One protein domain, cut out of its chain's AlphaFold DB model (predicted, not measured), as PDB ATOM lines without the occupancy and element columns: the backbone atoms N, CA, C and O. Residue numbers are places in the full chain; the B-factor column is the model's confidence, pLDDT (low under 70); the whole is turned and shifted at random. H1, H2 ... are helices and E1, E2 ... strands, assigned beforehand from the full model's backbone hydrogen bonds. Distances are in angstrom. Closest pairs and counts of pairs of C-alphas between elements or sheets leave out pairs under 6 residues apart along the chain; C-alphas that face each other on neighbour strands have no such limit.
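AT A GLANCE: This is residues 331 to 470 of the 475 residues of an uncharacterized protein of Chloroflexi bacterium (UniProt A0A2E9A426). A closed barrel of eight strands, E1 to E8, makes the core, each strand beside the next in chain order and the last, E8, back beside the first, E1. The one short helix, H1, lies off the barrel in the connection from E2 to E3, and long links with no named element join E1 to E2, E3 to E4 and E7 to E8. The printed part has 140 residues, with the order E1 E2 H1 E3 E4 E5 E6 E7 E8, and the neighbour pairs round the ring are antiparallel. The class is mostly strand, though under half of the residues are in named elements: 6 in the helix and 56 in strands. The whole is compact, with a radius of gyration of the C-alphas of 14.8 A, and rounded, spanning 40 by 35 by 32 A.

IN THESE COORDINATES: E1, residues 331 to 334, begins with C-alpha 331 at (33.079, -22.796, 12.534). E2, residues 351 to 356, is 16.7 A long. H1 is residues 366 to 371, with C-alpha 366 at (16.348, -19.834, -4.245). E3 is residues 377 to 381. E4, residues 400 to 408, is 22.9 A long, and E5, residues 412 to 419, 22.3 A. E6, residues 422 to 434, is the longest strand at 31.6 A and bends by 84 degrees at residue 425. E7, residues 444 to 450, is 20.1 A long. E8, residues 466 to 469, ends with C-alpha 469 at (36.947, -20.268, 19.485).

HOW THE PARTS SIT: E1 pairs in staggered fashion, with E2 over residues 331 to 333 and with E8 over residues 333 to 334. In the hairpin of E1 and E2, N 332 and O 352 are within hydrogen-bond range at 3.0 A. E2 and E3 are antiparallel at 172 degrees, with N 380 and O 353 at 2.8 A. H1 is not on the barrel, with 2 pairs of C-alphas within 10 A; its O i to N i+4 pairs are within hydrogen-bond range. E3 to E8 form a meander, each strand the antiparallel neighbour of the one before. Its N and O pairs include N 403 and O 377 at 2.8 A, N 416 and O 404 at 2.7 A, N 415 and O 429 at 2.7 A, N 430 and O 448 at 2.8 A, and N 468 and O 445 at 2.8 A. E8 and E1 close the ring at 127 degrees, with N 333 and O 469 at 2.8 A.

THE WHOLE: The two C-alphas farthest apart, those of Glu 363 and Asn 463, are 42.2 A apart. The printed part has no cut. The long links are residues 335 to 350, 382 to 399 and 451 to 465. The mean pLDDT of the printed part is 88.6; residues 342 to 345 and 437 to 440 are under 70.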
ATOM      1  N   THR A 331      33.278 -21.845  11.438       90.44
ATOM      2  CA  THR A 331      33.079 -22.796  12.534       90.44
ATOM      3  C   THR A 331      33.603 -22.268  13.845       90.44
ATOM      4  O   THR A 331      34.655 -21.626  13.911       90.44
ATOM      5  N   TRP A 332      32.853 -22.592  14.892       92.00
ATOM      6  CA  TRP A 332      33.152 -22.221  16.253       92.00
ATOM      7  C   TRP A 332      32.955 -23.402  17.193       92.00
ATOM      8  O   TRP A 332      31.905 -24.045  17.201       92.00
ATOM      9  N   PHE A 333      33.966 -23.632  18.018       90.94
ATOM     10  CA  PHE A 333      34.001 -24.627  19.075       90.94
ATOM     11  C   PHE A 333      33.823 -23.932  20.403       90.94
ATOM     12  O   PHE A 333      34.429 -22.893  20.668       90.94
ATOM     13  N   LYS A 334      32.988 -24.500  21.252       91.88
ATOM     14  CA  LYS A 334      32.704 -23.938  22.559       91.88
ATOM     15  C   LYS A 334      33.980 -23.871  23.409       91.88
ATOM     16  O   LYS A 334      34.827 -24.764  23.385       91.88
ATOM     17  N   ASP A 335      34.153 -22.760  24.113       91.44
ATOM     18  CA  ASP A 335      35.412 -22.407  24.784       91.44
ATOM     19  C   ASP A 335      35.480 -22.888  26.241       91.44
ATOM     20  O   ASP A 335      36.558 -23.009  26.810       91.44
ATOM     21  N   ASP A 336      34.339 -23.225  26.847       89.50
ATOM     22  CA  ASP A 336      34.267 -23.748  28.217       89.50
ATOM     23  C   ASP A 336      34.353 -25.282  28.306       89.50
ATOM     24  O   ASP A 336      34.126 -25.848  29.380       89.50
ATOM     25  N   ILE A 337      34.696 -25.945  27.197       86.88
ATOM     26  CA  ILE A 337      34.934 -27.389  27.112       86.88
ATOM     27  C   ILE A 337      36.310 -27.671  26.504       86.88
ATOM     28  O   ILE A 337      36.787 -26.947  25.622       86.88
ATOM     29  N   THR A 338      36.948 -28.730  26.999       79.12
ATOM     30  CA  THR A 338      38.283 -29.173  26.578       79.12
ATOM     31  C   THR A 338      38.261 -29.794  25.198       79.12
ATOM     32  O   THR A 338      39.128 -29.494  24.394       79.12
ATOM     33  N   ASP A 339      37.248 -30.586  24.883       78.88
ATOM     34  CA  ASP A 339      37.101 -31.156  23.556       78.88
ATOM     35  C   ASP A 339      35.634 -31.076  23.131       78.88
ATOM     36  O   ASP A 339      34.713 -31.409  23.878       78.88
ATOM     37  N   ALA A 340      35.422 -30.536  21.934       80.25
ATOM     38  CA  ALA A 340      34.101 -30.426  21.350       80.25
ATOM     39  C   ALA A 340      33.586 -31.778  20.843       80.25
ATOM     40  O   ALA A 340      32.376 -31.923  20.690       80.25
ATOM     41  N   PHE A 341      34.476 -32.752  20.638       77.50
ATOM     42  CA  PHE A 341      34.189 -34.082  20.113       77.50
ATOM     43  C   PHE A 341      34.249 -35.205  21.164       77.50
ATOM     44  O   PHE A 341      33.875 -36.316  20.817       77.50
ATOM     45  N   ASP A 342      34.560 -34.918  22.441       62.59
ATOM     46  CA  ASP A 342      34.788 -35.865  23.575       62.59
ATOM     47  C   ASP A 342      33.620 -36.846  23.887       62.59
ATOM     48  O   ASP A 342      33.661 -37.587  24.864       62.59
ATOM     49  N   GLN A 343      32.528 -36.819  23.112       56.59
ATOM     50  CA  GLN A 343      31.414 -37.780  23.160       56.59
ATOM     51  C   GLN A 343      30.957 -38.202  21.751       56.59
ATOM     52  O   GLN A 343      29.762 -38.317  21.482       56.59
ATOM     53  N   ASN A 344      31.895 -38.361  20.826       58.16
ATOM     54  CA  ASN A 344      31.754 -38.943  19.487       58.16
ATOM     55  C   ASN A 344      30.868 -38.205  18.468       58.16
ATOM     56  O   ASN A 344      30.981 -38.479  17.286       58.16
ATOM     57  N   PHE A 345      30.029 -37.223  18.832       64.56
ATOM     58  CA  PHE A 345      29.175 -36.524  17.839       64.56
ATOM     59  C   PHE A 345      28.883 -35.045  18.136       64.56
ATOM     60  O   PHE A 345      27.952 -34.470  17.571       64.56
ATOM     61  N   GLY A 346      29.675 -34.417  19.008       74.44
ATOM     62  CA  GLY A 346      29.502 -33.022  19.414       74.44
ATOM     63  C   GLY A 346      28.287 -32.799  20.317       74.44
ATOM     64  O   GLY A 346      27.155 -32.806  19.851       74.44
ATOM     65  N   SER A 347      28.492 -32.523  21.607       86.19
ATOM     66  CA  SER A 347      27.398 -32.200  22.547       86.19
ATOM     67  C   SER A 347      26.584 -30.954  22.148       86.19
ATOM     68  O   SER A 347      27.021 -30.165  21.305       86.19
ATOM     69  N   GLU A 348      25.413 -30.726  22.761       90.94
ATOM     70  CA  GLU A 348      24.591 -29.530  22.505       90.94
ATOM     71  C   GLU A 348      25.429 -28.229  22.534       90.94
ATOM     72  O   GLU A 348      26.062 -27.889  23.540       90.94
ATOM     73  N   TRP A 349      25.423 -27.494  21.415       91.81
ATOM     74  CA  TRP A 349      26.213 -26.276  21.164       91.81
ATOM     75  C   TRP A 349      27.738 -26.398  21.316       91.81
ATOM     76  O   TRP A 349      28.413 -25.372  21.330       91.81
ATOM     77  N   SER A 350      28.312 -27.597  21.433       90.06
ATOM     78  CA  SER A 350      29.776 -27.777  21.414       90.06
ATOM     79  C   SER A 350      30.409 -27.226  20.137       90.06
ATOM     80  O   SER A 350      31.516 -26.693  20.173       90.06
ATOM     81  N   ILE A 351      29.672 -27.325  19.031       90.31
ATOM     82  CA  ILE A 351      30.057 -26.891  17.695       90.31
ATOM     83  C   ILE A 351      28.888 -26.106  17.110       90.31
ATOM     84  O   ILE A 351      27.726 -26.523  17.209       90.31
ATOM     85  N   ILE A 352      29.199 -24.968  16.497       92.69
ATOM     86  CA  ILE A 352      28.262 -24.223  15.660       92.69
ATOM     87  C   ILE A 352      28.923 -23.841  14.333       92.69
ATOM     88  O   ILE A 352      30.116 -23.527  14.284       92.69
ATOM     89  N   HIS A 353      28.128 -23.810  13.265       92.00
ATOM     90  CA  HIS A 353      28.533 -23.302  11.956       92.00
ATOM     91  C   HIS A 353      27.678 -22.099  11.583       92.00
ATOM     92  O   HIS A 353      26.450 -22.182  11.611       92.00
ATOM     93  N   LEU A 354      28.311 -20.997  11.189       93.69
ATOM     94  CA  LEU A 354      27.634 -19.856  10.581       93.69
ATOM     95  C   LEU A 354      28.132 -19.672   9.154       93.69
ATOM     96  O   LEU A 354      29.275 -19.283   8.944       93.69
ATOM     97  N   THR A 355      27.272 -19.918   8.170       92.69
ATOM     98  CA  THR A 355      27.622 -19.752   6.749       92.69
ATOM     99  C   THR A 355      26.829 -18.595   6.164       92.69
ATOM    100  O   THR A 355      25.598 -18.606   6.219       92.69
ATOM    101  N   LYS A 356      27.517 -17.585   5.620       93.94
ATOM    102  CA  LYS A 356      26.869 -16.405   5.033       93.94
ATOM    103  C   LYS A 356      26.170 -16.745   3.720       93.94
ATOM    104  O   LYS A 356      26.632 -17.584   2.958       93.94
ATOM    105  N   THR A 357      25.113 -16.011   3.391       93.50
ATOM    106  CA  THR A 357      24.316 -16.219   2.169       93.50
ATOM    107  C   THR A 357      25.145 -16.186   0.879       93.50
ATOM    108  O   THR A 357      24.824 -16.884  -0.076       93.50
ATOM    109  N   ALA A 358      26.221 -15.391   0.834       91.31
ATOM    110  CA  ALA A 358      27.098 -15.299  -0.337       91.31
ATOM    111  C   ALA A 358      27.878 -16.592  -0.636       91.31
ATOM    112  O   ALA A 358      28.340 -16.761  -1.761       91.31
ATOM    113  N   ASP A 359      28.002 -17.471   0.358       88.94
ATOM    114  CA  ASP A 359      28.731 -18.733   0.279       88.94
ATOM    115  C   ASP A 359      27.817 -19.930  -0.026       88.94
ATOM    116  O   ASP A 359      28.320 -21.047  -0.153       88.94
ATOM    117  N   LEU A 360      26.503 -19.706  -0.135       88.94
ATOM    118  CA  LEU A 360      25.486 -20.719  -0.426       88.94
ATOM    119  C   LEU A 360      25.128 -20.722  -1.923       88.94
ATOM    120  O   LEU A 360      25.199 -19.681  -2.583       88.94
ATOM    121  N   SER A 361      24.687 -21.865  -2.463       88.56
ATOM    122  CA  SER A 361      24.248 -21.939  -3.870       88.56
ATOM    123  C   SER A 361      22.886 -21.275  -4.047       88.56
ATOM    124  O   SER A 361      21.875 -21.735  -3.521       88.56
ATOM    125  N   LYS A 362      22.839 -20.200  -4.835       90.25
ATOM    126  CA  LYS A 362      21.588 -19.488  -5.132       90.25
ATOM    127  C   LYS A 362      20.656 -20.319  -6.003       90.25
ATOM    128  O   LYS A 362      19.447 -20.163  -5.914       90.25
ATOM    129  N   GLU A 363      21.220 -21.184  -6.834       91.56
ATOM    130  CA  GLU A 363      20.513 -22.023  -7.793       91.56
ATOM    131  C   GLU A 363      19.674 -23.093  -7.101       91.56
ATOM    132  O   GLU A 363      18.606 -23.428  -7.597       91.56
ATOM    133  N   THR A 364      20.125 -23.606  -5.956       90.00
ATOM    134  CA  THR A 364      19.422 -24.673  -5.225       90.00
ATOM    135  C   THR A 364      18.806 -24.215  -3.916       90.00
ATOM    136  O   THR A 364      18.087 -24.985  -3.289       90.00
ATOM    137  N   PHE A 365      19.043 -22.962  -3.523       91.38
ATOM    138  CA  PHE A 365      18.517 -22.356  -2.298       91.38
ATOM    139  C   PHE A 365      17.533 -21.202  -2.564       91.38
ATOM    140  O   PHE A 365      17.158 -20.473  -1.643       91.38
ATOM    141  N   TRP A 366      17.130 -21.000  -3.823       93.44
ATOM    142  CA  TRP A 366      16.348 -19.834  -4.245       93.44
ATOM    143  C   TRP A 366      15.027 -19.675  -3.488       93.44
ATOM    144  O   TRP A 366      14.660 -18.545  -3.190       93.44
ATOM    145  N   GLU A 367      14.327 -20.756  -3.127       93.25
ATOM    146  CA  GLU A 367      13.004 -20.649  -2.500       93.25
ATOM    147  C   GLU A 367      13.110 -19.984  -1.123       93.25
ATOM    148  O   GLU A 367      12.346 -19.074  -0.792       93.25
ATOM    149  N   ILE A 368      14.105 -20.390  -0.331       91.06
ATOM    150  CA  ILE A 368      14.334 -19.813   0.995       91.06
ATOM    151  C   ILE A 368      14.847 -18.375   0.883       91.06
ATOM    152  O   ILE A 368      14.413 -17.525   1.668       91.06
ATOM    153  N   LEU A 369      15.719 -18.088  -0.092       92.88
ATOM    154  CA  LEU A 369      16.224 -16.736  -0.354       92.88
ATOM    155  C   LEU A 369      15.105 -15.781  -0.796       92.88
ATOM    156  O   LEU A 369      15.037 -14.658  -0.301       92.88
ATOM    157  N   ASP A 370      14.193 -16.231  -1.656       94.44
ATOM    158  CA  ASP A 370      13.054 -15.439  -2.135       94.44
ATOM    159  C   ASP A 370      12.051 -15.147  -1.012       94.44
ATOM    160  O   ASP A 370      11.529 -14.035  -0.902       94.44
ATOM    161  N   GLN A 371      11.793 -16.129  -0.143       93.12
ATOM    162  CA  GLN A 371      10.928 -15.954   1.027       93.12
ATOM    163  C   GLN A 371      11.572 -15.073   2.112       93.12
ATOM    164  O   GLN A 371      10.861 -14.476   2.923       93.12
ATOM    165  N   ASN A 372      12.906 -14.994   2.151       93.00
ATOM    166  CA  ASN A 372      13.676 -14.317   3.194       93.00
ATOM    167  C   ASN A 372      14.796 -13.454   2.573       93.00
ATOM    168  O   ASN A 372      15.970 -13.741   2.800       93.00
ATOM    169  N   PRO A 373      14.477 -12.374   1.836       92.94
ATOM    170  CA  PRO A 373      15.469 -11.611   1.063       92.94
ATOM    171  C   PRO A 373      16.571 -10.961   1.915       92.94
ATOM    172  O   PRO A 373      17.655 -10.682   1.409       92.94
ATOM    173  N   ASP A 374      16.308 -10.746   3.205       94.31
ATOM    174  CA  ASP A 374      17.249 -10.147   4.157       94.31
ATOM    175  C   ASP A 374      18.073 -11.196   4.935       94.31
ATOM    176  O   ASP A 374      18.766 -10.857   5.898       94.31
ATOM    177  N   ILE A 375      17.981 -12.484   4.578       95.50
ATOM    178  CA  ILE A 375      18.751 -13.544   5.238       95.50
ATOM    179  C   ILE A 375      20.252 -13.296   5.068       95.50
ATOM    180  O   ILE A 375      20.772 -13.137   3.962       95.50
ATOM    181  N   SER A 376      20.965 -13.264   6.190       97.00
ATOM    182  CA  SER A 376      22.412 -13.038   6.212       97.00
ATOM    183  C   SER A 376      23.193 -14.344   6.105       97.00
ATOM    184  O   SER A 376      24.316 -14.341   5.609       97.00
ATOM    185  N   GLY A 377      22.598 -15.458   6.538       95.38
ATOM    186  CA  GLY A 377      23.177 -16.788   6.418       95.38
ATOM    187  C   GLY A 377      22.350 -17.869   7.108       95.38
ATOM    188  O   GLY A 377      21.196 -17.655   7.486       95.38
ATOM    189  N   ILE A 378      22.971 -19.025   7.315       94.56
ATOM    190  CA  ILE A 378      22.442 -20.134   8.115       94.56
ATOM    191  C   ILE A 378      23.304 -20.333   9.364       94.56
ATOM    192  O   ILE A 378      24.521 -20.160   9.315       94.56
ATOM    193  N   LEU A 379      22.663 -20.690  10.477       94.50
ATOM    194  CA  LEU A 379      23.306 -21.070  11.735       94.50
ATOM    195  C   LEU A 379      22.933 -22.514  12.057       94.50
ATOM    196  O   LEU A 379      21.760 -22.815  12.298       94.50
ATOM    197  N   ILE A 380      23.934 -23.382  12.103       92.81
ATOM    198  CA  ILE A 380      23.769 -24.776  12.491       92.81
ATOM    199  C   ILE A 380      24.356 -24.972  13.882       92.81
ATOM    200  O   ILE A 380      25.474 -24.553  14.162       92.81
ATOM    201  N   GLU A 381      23.567 -25.561  14.769       92.31
ATOM    202  CA  GLU A 381      23.895 -25.833  16.161       92.31
ATOM    203  C   GLU A 381      24.026 -27.345  16.332       92.31
ATOM    204  O   GLU A 381      23.102 -28.076  15.954       92.31
ATOM    205  N   SER A 382      25.116 -27.830  16.940       89.50
ATOM    206  CA  SER A 382      25.108 -29.221  17.388       89.50
ATOM    207  C   SER A 382      23.975 -29.439  18.381       89.50
ATOM    208  O   SER A 382      23.783 -28.664  19.322       89.50
ATOM    209  N   LYS A 383      23.208 -30.496  18.126       86.38
ATOM    210  CA  LYS A 383      22.079 -30.953  18.938       86.38
ATOM    211  C   LYS A 383      22.211 -32.413  19.358       86.38
ATOM    212  O   LYS A 383      21.223 -33.024  19.757       86.38
ATOM    213  N   MET A 384      23.400 -32.979  19.172       76.25
ATOM    214  CA  MET A 384      23.695 -34.358  19.526       76.25
ATOM    215  C   MET A 384      24.103 -34.431  20.998       76.25
ATOM    216  O   MET A 384      24.600 -33.457  21.562       76.25
ATOM    217  N   ASN A 385      23.895 -35.601  21.605       81.69
ATOM    218  CA  ASN A 385      24.287 -35.926  22.979       81.69
ATOM    219  C   ASN A 385      23.795 -34.924  24.039       81.69
ATOM    220  O   ASN A 385      22.967 -34.052  23.785       81.69
ATOM    221  N   LYS A 386      24.218 -35.106  25.292       85.62
ATOM    222  CA  LYS A 386      23.812 -34.226  26.395       85.62
ATOM    223  C   LYS A 386      24.682 -32.974  26.419       85.62
ATOM    224  O   LYS A 386      25.863 -33.039  26.105       85.62
ATOM    225  N   LEU A 387      24.110 -31.855  26.857       89.44
ATOM    226  CA  LEU A 387      24.833 -30.611  27.125       89.44
ATOM    227  C   LEU A 387      26.074 -30.826  28.008       89.44
ATOM    228  O   LEU A 387      25.969 -31.358  29.115       89.44
ATOM    229  N   ILE A 388      27.212 -30.287  27.563       88.25
ATOM    230  CA  ILE A 388      28.443 -30.133  28.349       88.25
ATOM    231  C   ILE A 388      28.775 -28.641  28.445       88.25
ATOM    232  O   ILE A 388      28.643 -27.898  27.471       88.25
ATOM    233  N   GLY A 389      29.181 -28.174  29.626       89.19
ATOM    234  CA  GLY A 389      29.439 -26.754  29.873       89.19
ATOM    235  C   GLY A 389      28.154 -25.919  29.930       89.19
ATOM    236  O   GLY A 389      27.090 -26.382  30.346       89.19
ATOM    237  N   LYS A 390      28.244 -24.650  29.543       92.44
ATOM    238  CA  LYS A 390      27.175 -23.663  29.709       92.44
ATOM    239  C   LYS A 390      26.177 -23.660  28.546       92.44
ATOM    240  O   LYS A 390      26.601 -23.565  27.397       92.44
ATOM    241  N   PRO A 391      24.857 -23.715  28.782       93.62
ATOM    242  CA  PRO A 391      23.887 -23.662  27.691       93.62
ATOM    243  C   PRO A 391      23.861 -22.278  27.033       93.62
ATOM    244  O   PRO A 391      23.996 -21.260  27.717       93.62
ATOM    245  N   LEU A 392      23.622 -22.233  25.718       93.88
ATOM    246  CA  LEU A 392      23.457 -20.969  24.989       93.88
ATOM    247  C   LEU A 392      22.098 -20.308  25.296       93.88
ATOM    248  O   LEU A 392      21.991 -19.084  25.357       93.88
ATOM    249  N   TYR A 393      21.065 -21.121  25.525       93.06
ATOM    250  CA  TYR A 393      19.735 -20.731  25.999       93.06
ATOM    251  C   TYR A 393      19.068 -21.910  26.731       93.06
ATOM    252  O   TYR A 393      19.588 -23.016  26.733       93.06
ATOM    253  N   ASN A 394      17.943 -21.670  27.414       88.94
ATOM    254  CA  ASN A 394      17.329 -22.661  28.318       88.94
ATOM    255  C   ASN A 394      16.683 -23.869  27.617       88.94
ATOM    256  O   ASN A 394      16.459 -24.887  28.264       88.94
ATOM    257  N   ASP A 395      16.306 -23.710  26.353       89.19
ATOM    258  CA  ASP A 395      15.657 -24.738  25.537       89.19
ATOM    259  C   ASP A 395      16.741 -25.502  24.742       89.19
ATOM    260  O   ASP A 395      17.809 -24.939  24.508       89.19
ATOM    261  N   SER A 396      16.501 -26.750  24.318       89.25
ATOM    262  CA  SER A 396      17.470 -27.516  23.505       89.25
ATOM    263  C   SER A 396      17.808 -26.818  22.175       89.25
ATOM    264  O   SER A 396      16.972 -26.074  21.644       89.25
ATOM    265  N   PRO A 397      19.005 -27.065  21.602       90.44
ATOM    266  CA  PRO A 397      19.408 -26.511  20.315       90.44
ATOM    267  C   PRO A 397      18.393 -26.830  19.215       90.44
ATOM    268  O   PRO A 397      17.922 -27.959  19.074       90.44
ATOM    269  N   VAL A 398      18.088 -25.830  18.387       89.75
ATOM    270  CA  VAL A 398      17.147 -25.973  17.264       89.75
ATOM    271  C   VAL A 398      17.755 -26.841  16.155       89.75
ATOM    272  O   VAL A 398      17.038 -27.512  15.408       89.75
ATOM    273  N   GLY A 399      19.084 -26.862  16.055       90.19
ATOM    274  CA  GLY A 399      19.812 -27.585  15.022       90.19
ATOM    275  C   GLY A 399      20.022 -26.704  13.804       90.19
ATOM    276  O   GLY A 399      21.069 -26.094  13.673       90.19
ATOM    277  N   GLN A 400      19.031 -26.590  12.924       91.94
ATOM    278  CA  GLN A 400      19.155 -25.815  11.684       91.94
ATOM    279  C   GLN A 400      18.375 -24.505  11.803       91.94
ATOM    280  O   GLN A 400      17.169 -24.515  12.068       91.94
ATOM    281  N   ASN A 401      19.051 -23.371  11.605       93.50
ATOM    282  CA  ASN A 401      18.450 -22.051  11.747       93.50
ATOM    283  C   ASN A 401      18.747 -21.154  10.538       93.50
ATOM    284  O   ASN A 401      19.864 -21.136  10.021       93.50
ATOM    285  N   LYS A 402      17.773 -20.325  10.154       94.94
ATOM    286  CA  LYS A 402      18.011 -19.114   9.355       94.94
ATOM    287  C   LYS A 402      18.599 -18.037  10.262       94.94
ATOM    288  O   LYS A 402      18.164 -17.912  11.408       94.94
ATOM    289  N   PHE A 403      19.551 -17.249   9.767       96.69
ATOM    290  CA  PHE A 403      20.212 -16.191  10.529       96.69
ATOM    291  C   PHE A 403      20.142 -14.843   9.805       96.69
ATOM    292  O   PHE A 403      20.426 -14.731   8.613       96.69
ATOM    293  N   PHE A 404      19.777 -13.804  10.549       96.50
ATOM    294  CA  PHE A 404      19.607 -12.438  10.062       96.50
ATOM    295  C   PHE A 404      20.408 -11.491  10.946       96.50
ATOM    296  O   PHE A 404      20.199 -11.485  12.156       96.50
ATOM    297  N   ILE A 405      21.262 -10.652  10.376       96.94
ATOM    298  CA  ILE A 405      21.862  -9.524  11.091       96.94
ATOM    299  C   ILE A 405      20.837  -8.387  11.092       96.94
ATOM    300  O   ILE A 405      20.450  -7.893  10.038       96.94
ATOM    301  N   VAL A 406      20.358  -7.996  12.277       95.06
ATOM    302  CA  VAL A 406      19.325  -6.954  12.428       95.06
ATOM    303  C   VAL A 406      19.888  -5.607  12.889       95.06
ATOM    304  O   VAL A 406      19.250  -4.580  12.678       95.06
ATOM    305  N   SER A 407      21.063  -5.602  13.522       95.31
ATOM    306  CA  SER A 407      21.822  -4.403  13.909       95.31
ATOM    307  C   SER A 407      23.313  -4.735  13.971       95.31
ATOM    308  O   SER A 407      23.664  -5.879  14.267       95.31
ATOM    309  N   GLY A 408      24.170  -3.737  13.752       94.94
ATOM    310  CA  GLY A 408      25.626  -3.894  13.735       94.94
ATOM    311  C   GLY A 408      26.179  -4.401  12.399       94.94
ATOM    312  O   GLY A 408      25.615  -4.120  11.339       94.94
ATOM    313  N   ASP A 409      27.297  -5.116  12.468       95.44
ATOM    314  CA  ASP A 409      28.011  -5.721  11.341       95.44
ATOM    315  C   ASP A 409      28.478  -7.145  11.681       95.44
ATOM    316  O   ASP A 409      28.283  -7.615  12.797       95.44
ATOM    317  N   ASP A 410      29.133  -7.819  10.735       95.44
ATOM    318  CA  ASP A 410      29.604  -9.205  10.862       95.44
ATOM    319  C   ASP A 410      30.583  -9.456  12.029       95.44
ATOM    320  O   ASP A 410      30.868 -10.612  12.348       95.44
ATOM    321  N   SER A 411      31.121  -8.411  12.662       95.62
ATOM    322  CA  SER A 411      32.030  -8.511  13.805       95.62
ATOM    323  C   SER A 411      31.310  -8.260  15.128       95.62
ATOM    324  O   SER A 411      31.594  -8.942  16.111       95.62
ATOM    325  N   VAL A 412      30.390  -7.297  15.193       96.62
ATOM    326  CA  VAL A 412      29.625  -6.975  16.409       96.62
ATOM    327  C   VAL A 412      28.204  -6.591  16.037       96.62
ATOM    328  O   VAL A 412      27.989  -5.632  15.299       96.62
ATOM    329  N   GLY A 413      27.217  -7.267  16.622       96.38
ATOM    330  CA  GLY A 413      25.836  -6.972  16.285       96.38
ATOM    331  C   GLY A 413      24.784  -7.713  17.090       96.38
ATOM    332  O   GLY A 413      25.055  -8.449  18.044       96.38
ATOM    333  N   ILE A 414      23.543  -7.492  16.667       97.12
ATOM    334  CA  ILE A 414      22.383  -8.279  17.065       97.12
ATOM    335  C   ILE A 414      21.936  -9.068  15.843       97.12
ATOM    336  O   ILE A 414      21.582  -8.509  14.805       97.12
ATOM    337  N   GLY A 415      21.954 -10.383  15.984       95.94
ATOM    338  CA  GLY A 415      21.355 -11.331  15.072       95.94
ATOM    339  C   GLY A 415      19.949 -11.718  15.516       95.94
ATOM    340  O   GLY A 415      19.570 -11.586  16.682       95.94
ATOM    341  N   LYS A 416      19.177 -12.250  14.584       95.12
ATOM    342  CA  LYS A 416      17.919 -12.948  14.818       95.12
ATOM    343  C   LYS A 416      18.042 -14.319  14.172       95.12
ATOM    344  O   LYS A 416      18.454 -14.408  13.018       95.12
ATOM    345  N   LYS A 417      17.670 -15.373  14.894       94.44
ATOM    346  CA  LYS A 417      17.595 -16.733  14.362       94.44
ATOM    347  C   LYS A 417      16.172 -17.280  14.441       94.44
ATOM    348  O   LYS A 417      15.488 -17.028  15.434       94.44
ATOM    349  N   SER A 418      15.749 -18.019  13.420       93.12
ATOM    350  CA  SER A 418      14.545 -18.869  13.435       93.12
ATOM    351  C   SER A 418      14.871 -20.264  12.949       93.12
ATOM    352  O   SER A 418      15.873 -20.466  12.267       93.12
ATOM    353  N   ASN A 419      14.008 -21.221  13.283       91.25
ATOM    354  CA  ASN A 419      14.106 -22.573  12.756       91.25
ATOM    355  C   ASN A 419      14.063 -22.549  11.217       91.25
ATOM    356  O   ASN A 419      13.295 -21.810  10.603       91.25
ATOM    357  N   TYR A 420      14.911 -23.367  10.595       86.75
ATOM    358  CA  TYR A 420      15.039 -23.456   9.145       86.75
ATOM    359  C   TYR A 420      13.711 -23.766   8.434       86.75
ATOM    360  O   TYR A 420      13.394 -23.144   7.424       86.75
ATOM    361  N   PHE A 421      12.898 -24.659   9.007       80.94
ATOM    362  CA  PHE A 421      11.622 -25.106   8.439       80.94
ATOM    363  C   PHE A 421      10.396 -24.395   9.034       80.94
ATOM    364  O   PHE A 421       9.264 -24.723   8.676       80.94
ATOM    365  N   ASN A 422      10.581 -23.475   9.989       78.25
ATOM    366  CA  ASN A 422       9.471 -22.852  10.708       78.25
ATOM    367  C   ASN A 422       9.815 -21.455  11.253       78.25
ATOM    368  O   ASN A 422      10.756 -21.286  12.023       78.25
ATOM    369  N   ASP A 423       8.968 -20.474  10.949       75.69
ATOM    370  CA  ASP A 423       9.122 -19.078  11.376       75.69
ATOM    371  C   ASP A 423       8.272 -18.681  12.592       75.69
ATOM    372  O   ASP A 423       8.110 -17.499  12.887       75.69
ATOM    373  N   ASN A 424       7.706 -19.642  13.320       75.06
ATOM    374  CA  ASN A 424       6.815 -19.333  14.442       75.06
ATOM    375  C   ASN A 424       7.548 -18.782  15.675       75.06
ATOM    376  O   ASN A 424       6.934 -18.083  16.481       75.06
ATOM    377  N   GLU A 425       8.839 -19.082  15.832       82.12
ATOM    378  CA  GLU A 425       9.638 -18.636  16.974       82.12
ATOM    379  C   GLU A 425      10.988 -18.081  16.526       82.12
ATOM    380  O   GLU A 425      11.683 -18.659  15.688       82.12
ATOM    381  N   PHE A 426      11.358 -16.949  17.126       89.81
ATOM    382  CA  PHE A 426      12.636 -16.294  16.898       89.81
ATOM    383  C   PHE A 426      13.361 -16.081  18.218       89.81
ATOM    384  O   PHE A 426      12.754 -15.730  19.235       89.81
ATOM    385  N   LEU A 427      14.680 -16.217  18.166       93.50
ATOM    386  CA  LEU A 427      15.582 -15.809  19.230       93.50
ATOM    387  C   LEU A 427      16.507 -14.717  18.703       93.50
ATOM    388  O   LEU A 427      16.939 -14.752  17.550       93.50
ATOM    389  N   TYR A 428      16.816 -13.747  19.552       95.25
ATOM    390  CA  TYR A 428      17.812 -12.724  19.266       95.25
ATOM    391  C   TYR A 428      19.155 -13.181  19.812       95.25
ATOM    392  O   TYR A 428      19.229 -13.674  20.933       95.25
ATOM    393  N   VAL A 429      20.206 -13.015  19.019       96.00
ATOM    394  CA  VAL A 429      21.568 -13.428  19.346       96.00
ATOM    395  C   VAL A 429      22.432 -12.181  19.338       96.00
ATOM    396  O   VAL A 429      22.730 -11.643  18.279       96.00
ATOM    397  N   LYS A 430      22.839 -11.697  20.504       97.06
ATOM    398  CA  LYS A 430      23.901 -10.699  20.576       97.06
ATOM    399  C   LYS A 430      25.229 -11.394  20.335       97.06
ATOM    400  O   LYS A 430      25.483 -12.422  20.960       97.06
ATOM    401  N   TYR A 431      26.061 -10.830  19.471       97.44
ATOM    402  CA  TYR A 431      27.359 -11.402  19.153       97.44
ATOM    403  C   TYR A 431      28.463 -10.351  19.104       97.44
ATOM    404  O   TYR A 431      28.240  -9.189  18.764       97.44
ATOM    405  N   GLN A 432      29.668 -10.786  19.449       97.12
ATOM    406  CA  GLN A 432      30.894 -10.020  19.288       97.12
ATOM    407  C   GLN A 432      32.041 -10.974  18.983       97.12
ATOM    408  O   GLN A 432      32.298 -11.902  19.749       97.12
ATOM    409  N   VAL A 433      32.759 -10.695  17.903       96.00
ATOM    410  CA  VAL A 433      34.018 -11.342  17.562       96.00
ATOM    411  C   VAL A 433      35.152 -10.437  17.992       96.00
ATOM    412  O   VAL A 433      35.305  -9.306  17.526       96.00
ATOM    413  N   LYS A 434      35.966 -10.943  18.909       93.12
ATOM    414  CA  LYS A 434      37.239 -10.334  19.245       93.12
ATOM    415  C   LYS A 434      38.296 -10.971  18.359       93.12
ATOM    416  O   LYS A 434      38.738 -12.083  18.645       93.12
ATOM    417  N   SER A 435      38.698 -10.246  17.318       85.56
ATOM    418  CA  SER A 435      39.814 -10.693  16.499       85.56
ATOM    419  C   SER A 435      41.107 -10.615  17.290       85.56
ATOM    420  O   SER A 435      41.437  -9.561  17.848       85.56
ATOM    421  N   ASN A 436      41.816 -11.732  17.365       75.81
ATOM    422  CA  ASN A 436      43.162 -11.746  17.890       75.81
ATOM    423  C   ASN A 436      44.115 -11.666  16.681       75.81
ATOM    424  O   ASN A 436      43.845 -12.094  15.567       75.81
ATOM    425  N   SER A 437      45.166 -10.867  16.821       62.00
ATOM    426  CA  SER A 437      45.873 -10.317  15.661       62.00
ATOM    427  C   SER A 437      46.988 -11.228  15.131       62.00
ATOM    428  O   SER A 437      47.883 -10.715  14.454       62.00
ATOM    429  N   LYS A 438      47.036 -12.519  15.506       67.31
ATOM    430  CA  LYS A 438      48.158 -13.406  15.149       67.31
ATOM    431  C   LYS A 438      47.829 -14.387  14.026       67.31
ATOM    432  O   LYS A 438      48.700 -14.588  13.182       67.31
ATOM    433  N   ASN A 439      46.638 -14.983  13.985       68.00
ATOM    434  CA  ASN A 439      46.204 -15.870  12.894       68.00
ATOM    435  C   ASN A 439      44.666 -15.978  12.849       68.00
ATOM    436  O   ASN A 439      43.983 -15.347  13.631       68.00
ATOM    437  N   GLN A 440      44.095 -16.749  11.921       68.69
ATOM    438  CA  GLN A 440      42.634 -16.905  11.829       68.69
ATOM    439  C   GLN A 440      42.015 -17.812  12.899       68.69
ATOM    440  O   GLN A 440      40.797 -17.948  12.949       68.69
ATOM    441  N   LEU A 441      42.843 -18.473  13.711       81.25
ATOM    442  CA  LEU A 441      42.434 -19.485  14.683       81.25
ATOM    443  C   LEU A 441      42.314 -18.925  16.108       81.25
ATOM    444  O   LEU A 441      41.770 -19.592  16.989       81.25
ATOM    445  N   ASP A 442      42.808 -17.710  16.346       84.75
ATOM    446  CA  ASP A 442      42.817 -17.086  17.665       84.75
ATOM    447  C   ASP A 442      41.574 -16.215  17.930       84.75
ATOM    448  O   ASP A 442      41.411 -15.729  19.049       84.75
ATOM    449  N   ASP A 443      40.672 -16.039  16.959       91.75
ATOM    450  CA  ASP A 443      39.419 -15.306  17.153       91.75
ATOM    451  C   ASP A 443      38.562 -15.922  18.276       91.75
ATOM    452  O   ASP A 443      38.408 -17.142  18.378       91.75
ATOM    453  N   ILE A 444      37.931 -15.056  19.075       94.19
ATOM    454  CA  ILE A 444      36.946 -15.452  20.091       94.19
ATOM    455  C   ILE A 444      35.587 -14.851  19.750       94.19
ATOM    456  O   ILE A 444      35.437 -13.627  19.691       94.19
ATOM    457  N   LEU A 445      34.583 -15.708  19.592       96.50
ATOM    458  CA  LEU A 445      33.184 -15.332  19.444       96.50
ATOM    459  C   LEU A 445      32.491 -15.390  20.805       96.50
ATOM    460  O   LEU A 445      32.501 -16.411  21.479       96.50
ATOM    461  N   THR A 446      31.845 -14.301  21.202       97.44
ATOM    462  CA  THR A 446      30.959 -14.265  22.370       97.44
ATOM    463  C   THR A 446      29.517 -14.156  21.902       97.44
ATOM    464  O   THR A 446      29.198 -13.230  21.160       97.44
ATOM    465  N   LEU A 447      28.653 -15.070  22.349       97.62
ATOM    466  CA  LEU A 447      27.223 -15.081  22.046       97.62
ATOM    467  C   LEU A 447      26.381 -14.950  23.313       97.62
ATOM    468  O   LEU A 447      26.672 -15.567  24.334       97.62
ATOM    469  N   GLU A 448      25.274 -14.217  23.238       96.12
ATOM    470  CA  GLU A 448      24.234 -14.225  24.269       96.12
ATOM    471  C   GLU A 448      22.847 -14.197  23.627       96.12
ATOM    472  O   GLU A 448      22.593 -13.403  22.720       96.12
ATOM    473  N   VAL A 449      21.949 -15.076  24.079       94.50
ATOM    474  CA  VAL A 449      20.655 -15.306  23.421       94.50
ATOM    475  C   VAL A 449      19.479 -14.830  24.271       94.50
ATOM    476  O   VAL A 449      19.402 -15.078  25.476       94.50
ATOM    477  N   PHE A 450      18.517 -14.173  23.619       91.25
ATOM    478  CA  PHE A 450      17.357 -13.538  24.243       91.25
ATOM    479  C   PHE A 450      16.055 -13.854  23.498       91.25
ATOM    480  O   PHE A 450      16.034 -14.002  22.279       91.25
ATOM    481  N   LYS A 451      14.926 -13.871  24.224       88.00
ATOM    482  CA  LYS A 451      13.581 -14.016  23.622       88.00
ATOM    483  C   LYS A 451      13.021 -12.703  23.052       88.00
ATOM    484  O   LYS A 451      12.037 -12.724  22.321       88.00
ATOM    485  N   LYS A 452      13.605 -11.556  23.409       82.19
ATOM    486  CA  LYS A 452      13.189 -10.222  22.958       82.19
ATOM    487  C   LYS A 452      14.408  -9.362  22.661       82.19
ATOM    488  O   LYS A 452      15.422  -9.481  23.347       82.19
ATOM    489  N   GLN A 453      14.277  -8.480  21.676       74.50
ATOM    490  CA  GLN A 453      15.284  -7.477  21.342       74.50
ATOM    491  C   GLN A 453      15.173  -6.281  22.297       74.50
ATOM    492  O   GLN A 453      14.750  -5.198  21.910       74.50
ATOM    493  N   ASP A 454      15.520  -6.502  23.564       73.25
ATOM    494  CA  ASP A 454      15.477  -5.466  24.606       73.25
ATOM    495  C   ASP A 454      16.874  -4.858  24.878       73.25
ATOM    496  O   ASP A 454      17.048  -4.082  25.817       73.25
ATOM    497  N   PHE A 455      17.873  -5.211  24.057       71.94
ATOM    498  CA  PHE A 455      19.285  -4.846  24.216       71.94
ATOM    499  C   PHE A 455      19.880  -4.343  22.893       71.94
ATOM    500  O   PHE A 455      19.461  -4.774  21.818       71.94
ATOM    501  N   ASP A 456      20.864  -3.449  22.983       74.69
ATOM    502  CA  ASP A 456      21.672  -2.976  21.851       74.69
ATOM    503  C   ASP A 456      22.958  -3.816  21.684       74.69
ATOM    504  O   ASP A 456      23.343  -4.593  22.564       74.69
ATOM    505  N   GLU A 457      23.659  -3.671  20.560       78.50
ATOM    506  CA  GLU A 457      24.914  -4.389  20.308       78.50
ATOM    507  C   GLU A 457      26.063  -3.980  21.258       78.50
ATOM    508  O   GLU A 457      26.922  -4.805  21.564       78.50
ATOM    509  N   TYR A 458      26.042  -2.766  21.824       77.38
ATOM    510  CA  TYR A 458      27.155  -2.201  22.609       77.38
ATOM    511  C   TYR A 458      27.028  -2.329  24.132       77.38
ATOM    512  O   TYR A 458      27.974  -2.029  24.862       77.38
ATOM    513  N   THR A 459      25.887  -2.779  24.647       83.25
ATOM    514  CA  THR A 459      25.723  -3.118  26.066       83.25
ATOM    515  C   THR A 459      26.693  -4.226  26.464       83.25
ATOM    516  O   THR A 459      27.091  -5.059  25.653       83.25
ATOM    517  N   ASN A 460      27.084  -4.269  27.732       90.12
ATOM    518  CA  ASN A 460      27.951  -5.347  28.191       90.12
ATOM    519  C   ASN A 460      27.209  -6.687  28.153       90.12
ATOM    520  O   ASN A 460      26.041  -6.760  28.542       90.12
ATOM    521  N   PHE A 461      27.916  -7.736  27.738       93.50
ATOM    522  CA  PHE A 461      27.465  -9.111  27.913       93.50
ATOM    523  C   PHE A 461      27.214  -9.407  29.391       93.50
ATOM    524  O   PHE A 461      27.955  -8.955  30.271       93.50
ATOM    525  N   SER A 462      26.162 -10.170  29.668       92.38
ATOM    526  CA  SER A 462      25.885 -10.629  31.021       92.38
ATOM    527  C   SER A 462      26.720 -11.865  31.360       92.38
ATOM    528  O   SER A 462      27.421 -12.445  30.529       92.38
ATOM    529  N   ASN A 463      26.584 -12.347  32.593       90.75
ATOM    530  CA  ASN A 463      27.161 -13.623  32.995       90.75
ATOM    531  C   ASN A 463      26.511 -14.836  32.305       90.75
ATOM    532  O   ASN A 463      26.887 -15.955  32.637       90.75
ATOM    533  N   LYS A 464      25.554 -14.659  31.381       91.19
ATOM    534  CA  LYS A 464      24.954 -15.723  30.558       91.19
ATOM    535  C   LYS A 464      25.631 -15.918  29.205       91.19
ATOM    536  O   LYS A 464      25.426 -16.967  28.612       91.19
ATOM    537  N   ALA A 465      26.472 -14.986  28.765       95.56
ATOM    538  CA  ALA A 465      27.160 -15.109  27.486       95.56
ATOM    539  C   ALA A 465      28.071 -16.347  27.422       95.56
ATOM    540  O   ALA A 465      28.696 -16.711  28.422       95.56
ATOM    541  N   VAL A 466      28.125 -16.996  26.265       96.81
ATOM    542  CA  VAL A 466      28.938 -18.184  25.984       96.81
ATOM    543  C   VAL A 466      30.038 -17.788  25.009       96.81
ATOM    544  O   VAL A 466      29.778 -17.061  24.049       96.81
ATOM    545  N   THR A 467      31.259 -18.240  25.272       95.75
ATOM    546  CA  THR A 467      32.410 -18.016  24.399       95.75
ATOM    547  C   THR A 467      32.671 -19.233  23.520       95.75
ATOM    548  O   THR A 467      32.428 -20.377  23.909       95.75
ATOM    549  N   PHE A 468      33.160 -18.962  22.317       94.56
ATOM    550  CA  PHE A 468      33.581 -19.939  21.332       94.56
ATOM    551  C   PHE A 468      34.896 -19.490  20.690       94.56
ATOM    552  O   PHE A 468      35.192 -18.296  20.630       94.56
ATOM    553  N   ARG A 469      35.656 -20.446  20.162       91.19
ATOM    554  CA  ARG A 469      36.947 -20.268  19.485       91.19
ATOM    555  C   ARG A 469      36.996 -21.064  18.179       91.19
ATOM    556  O   ARG A 469      36.097 -21.854  17.908       91.19
ATOM    557  N   ARG A 470      38.027 -20.861  17.360       87.50
ATOM    558  CA  ARG A 470      38.113 -21.427  15.998       87.50
ATOM    559  C   ARG A 470      38.731 -22.815  15.901       87.50
ATOM    560  O   ARG A 470      38.378 -23.549  14.991       87.50
TER     561      ARG A 470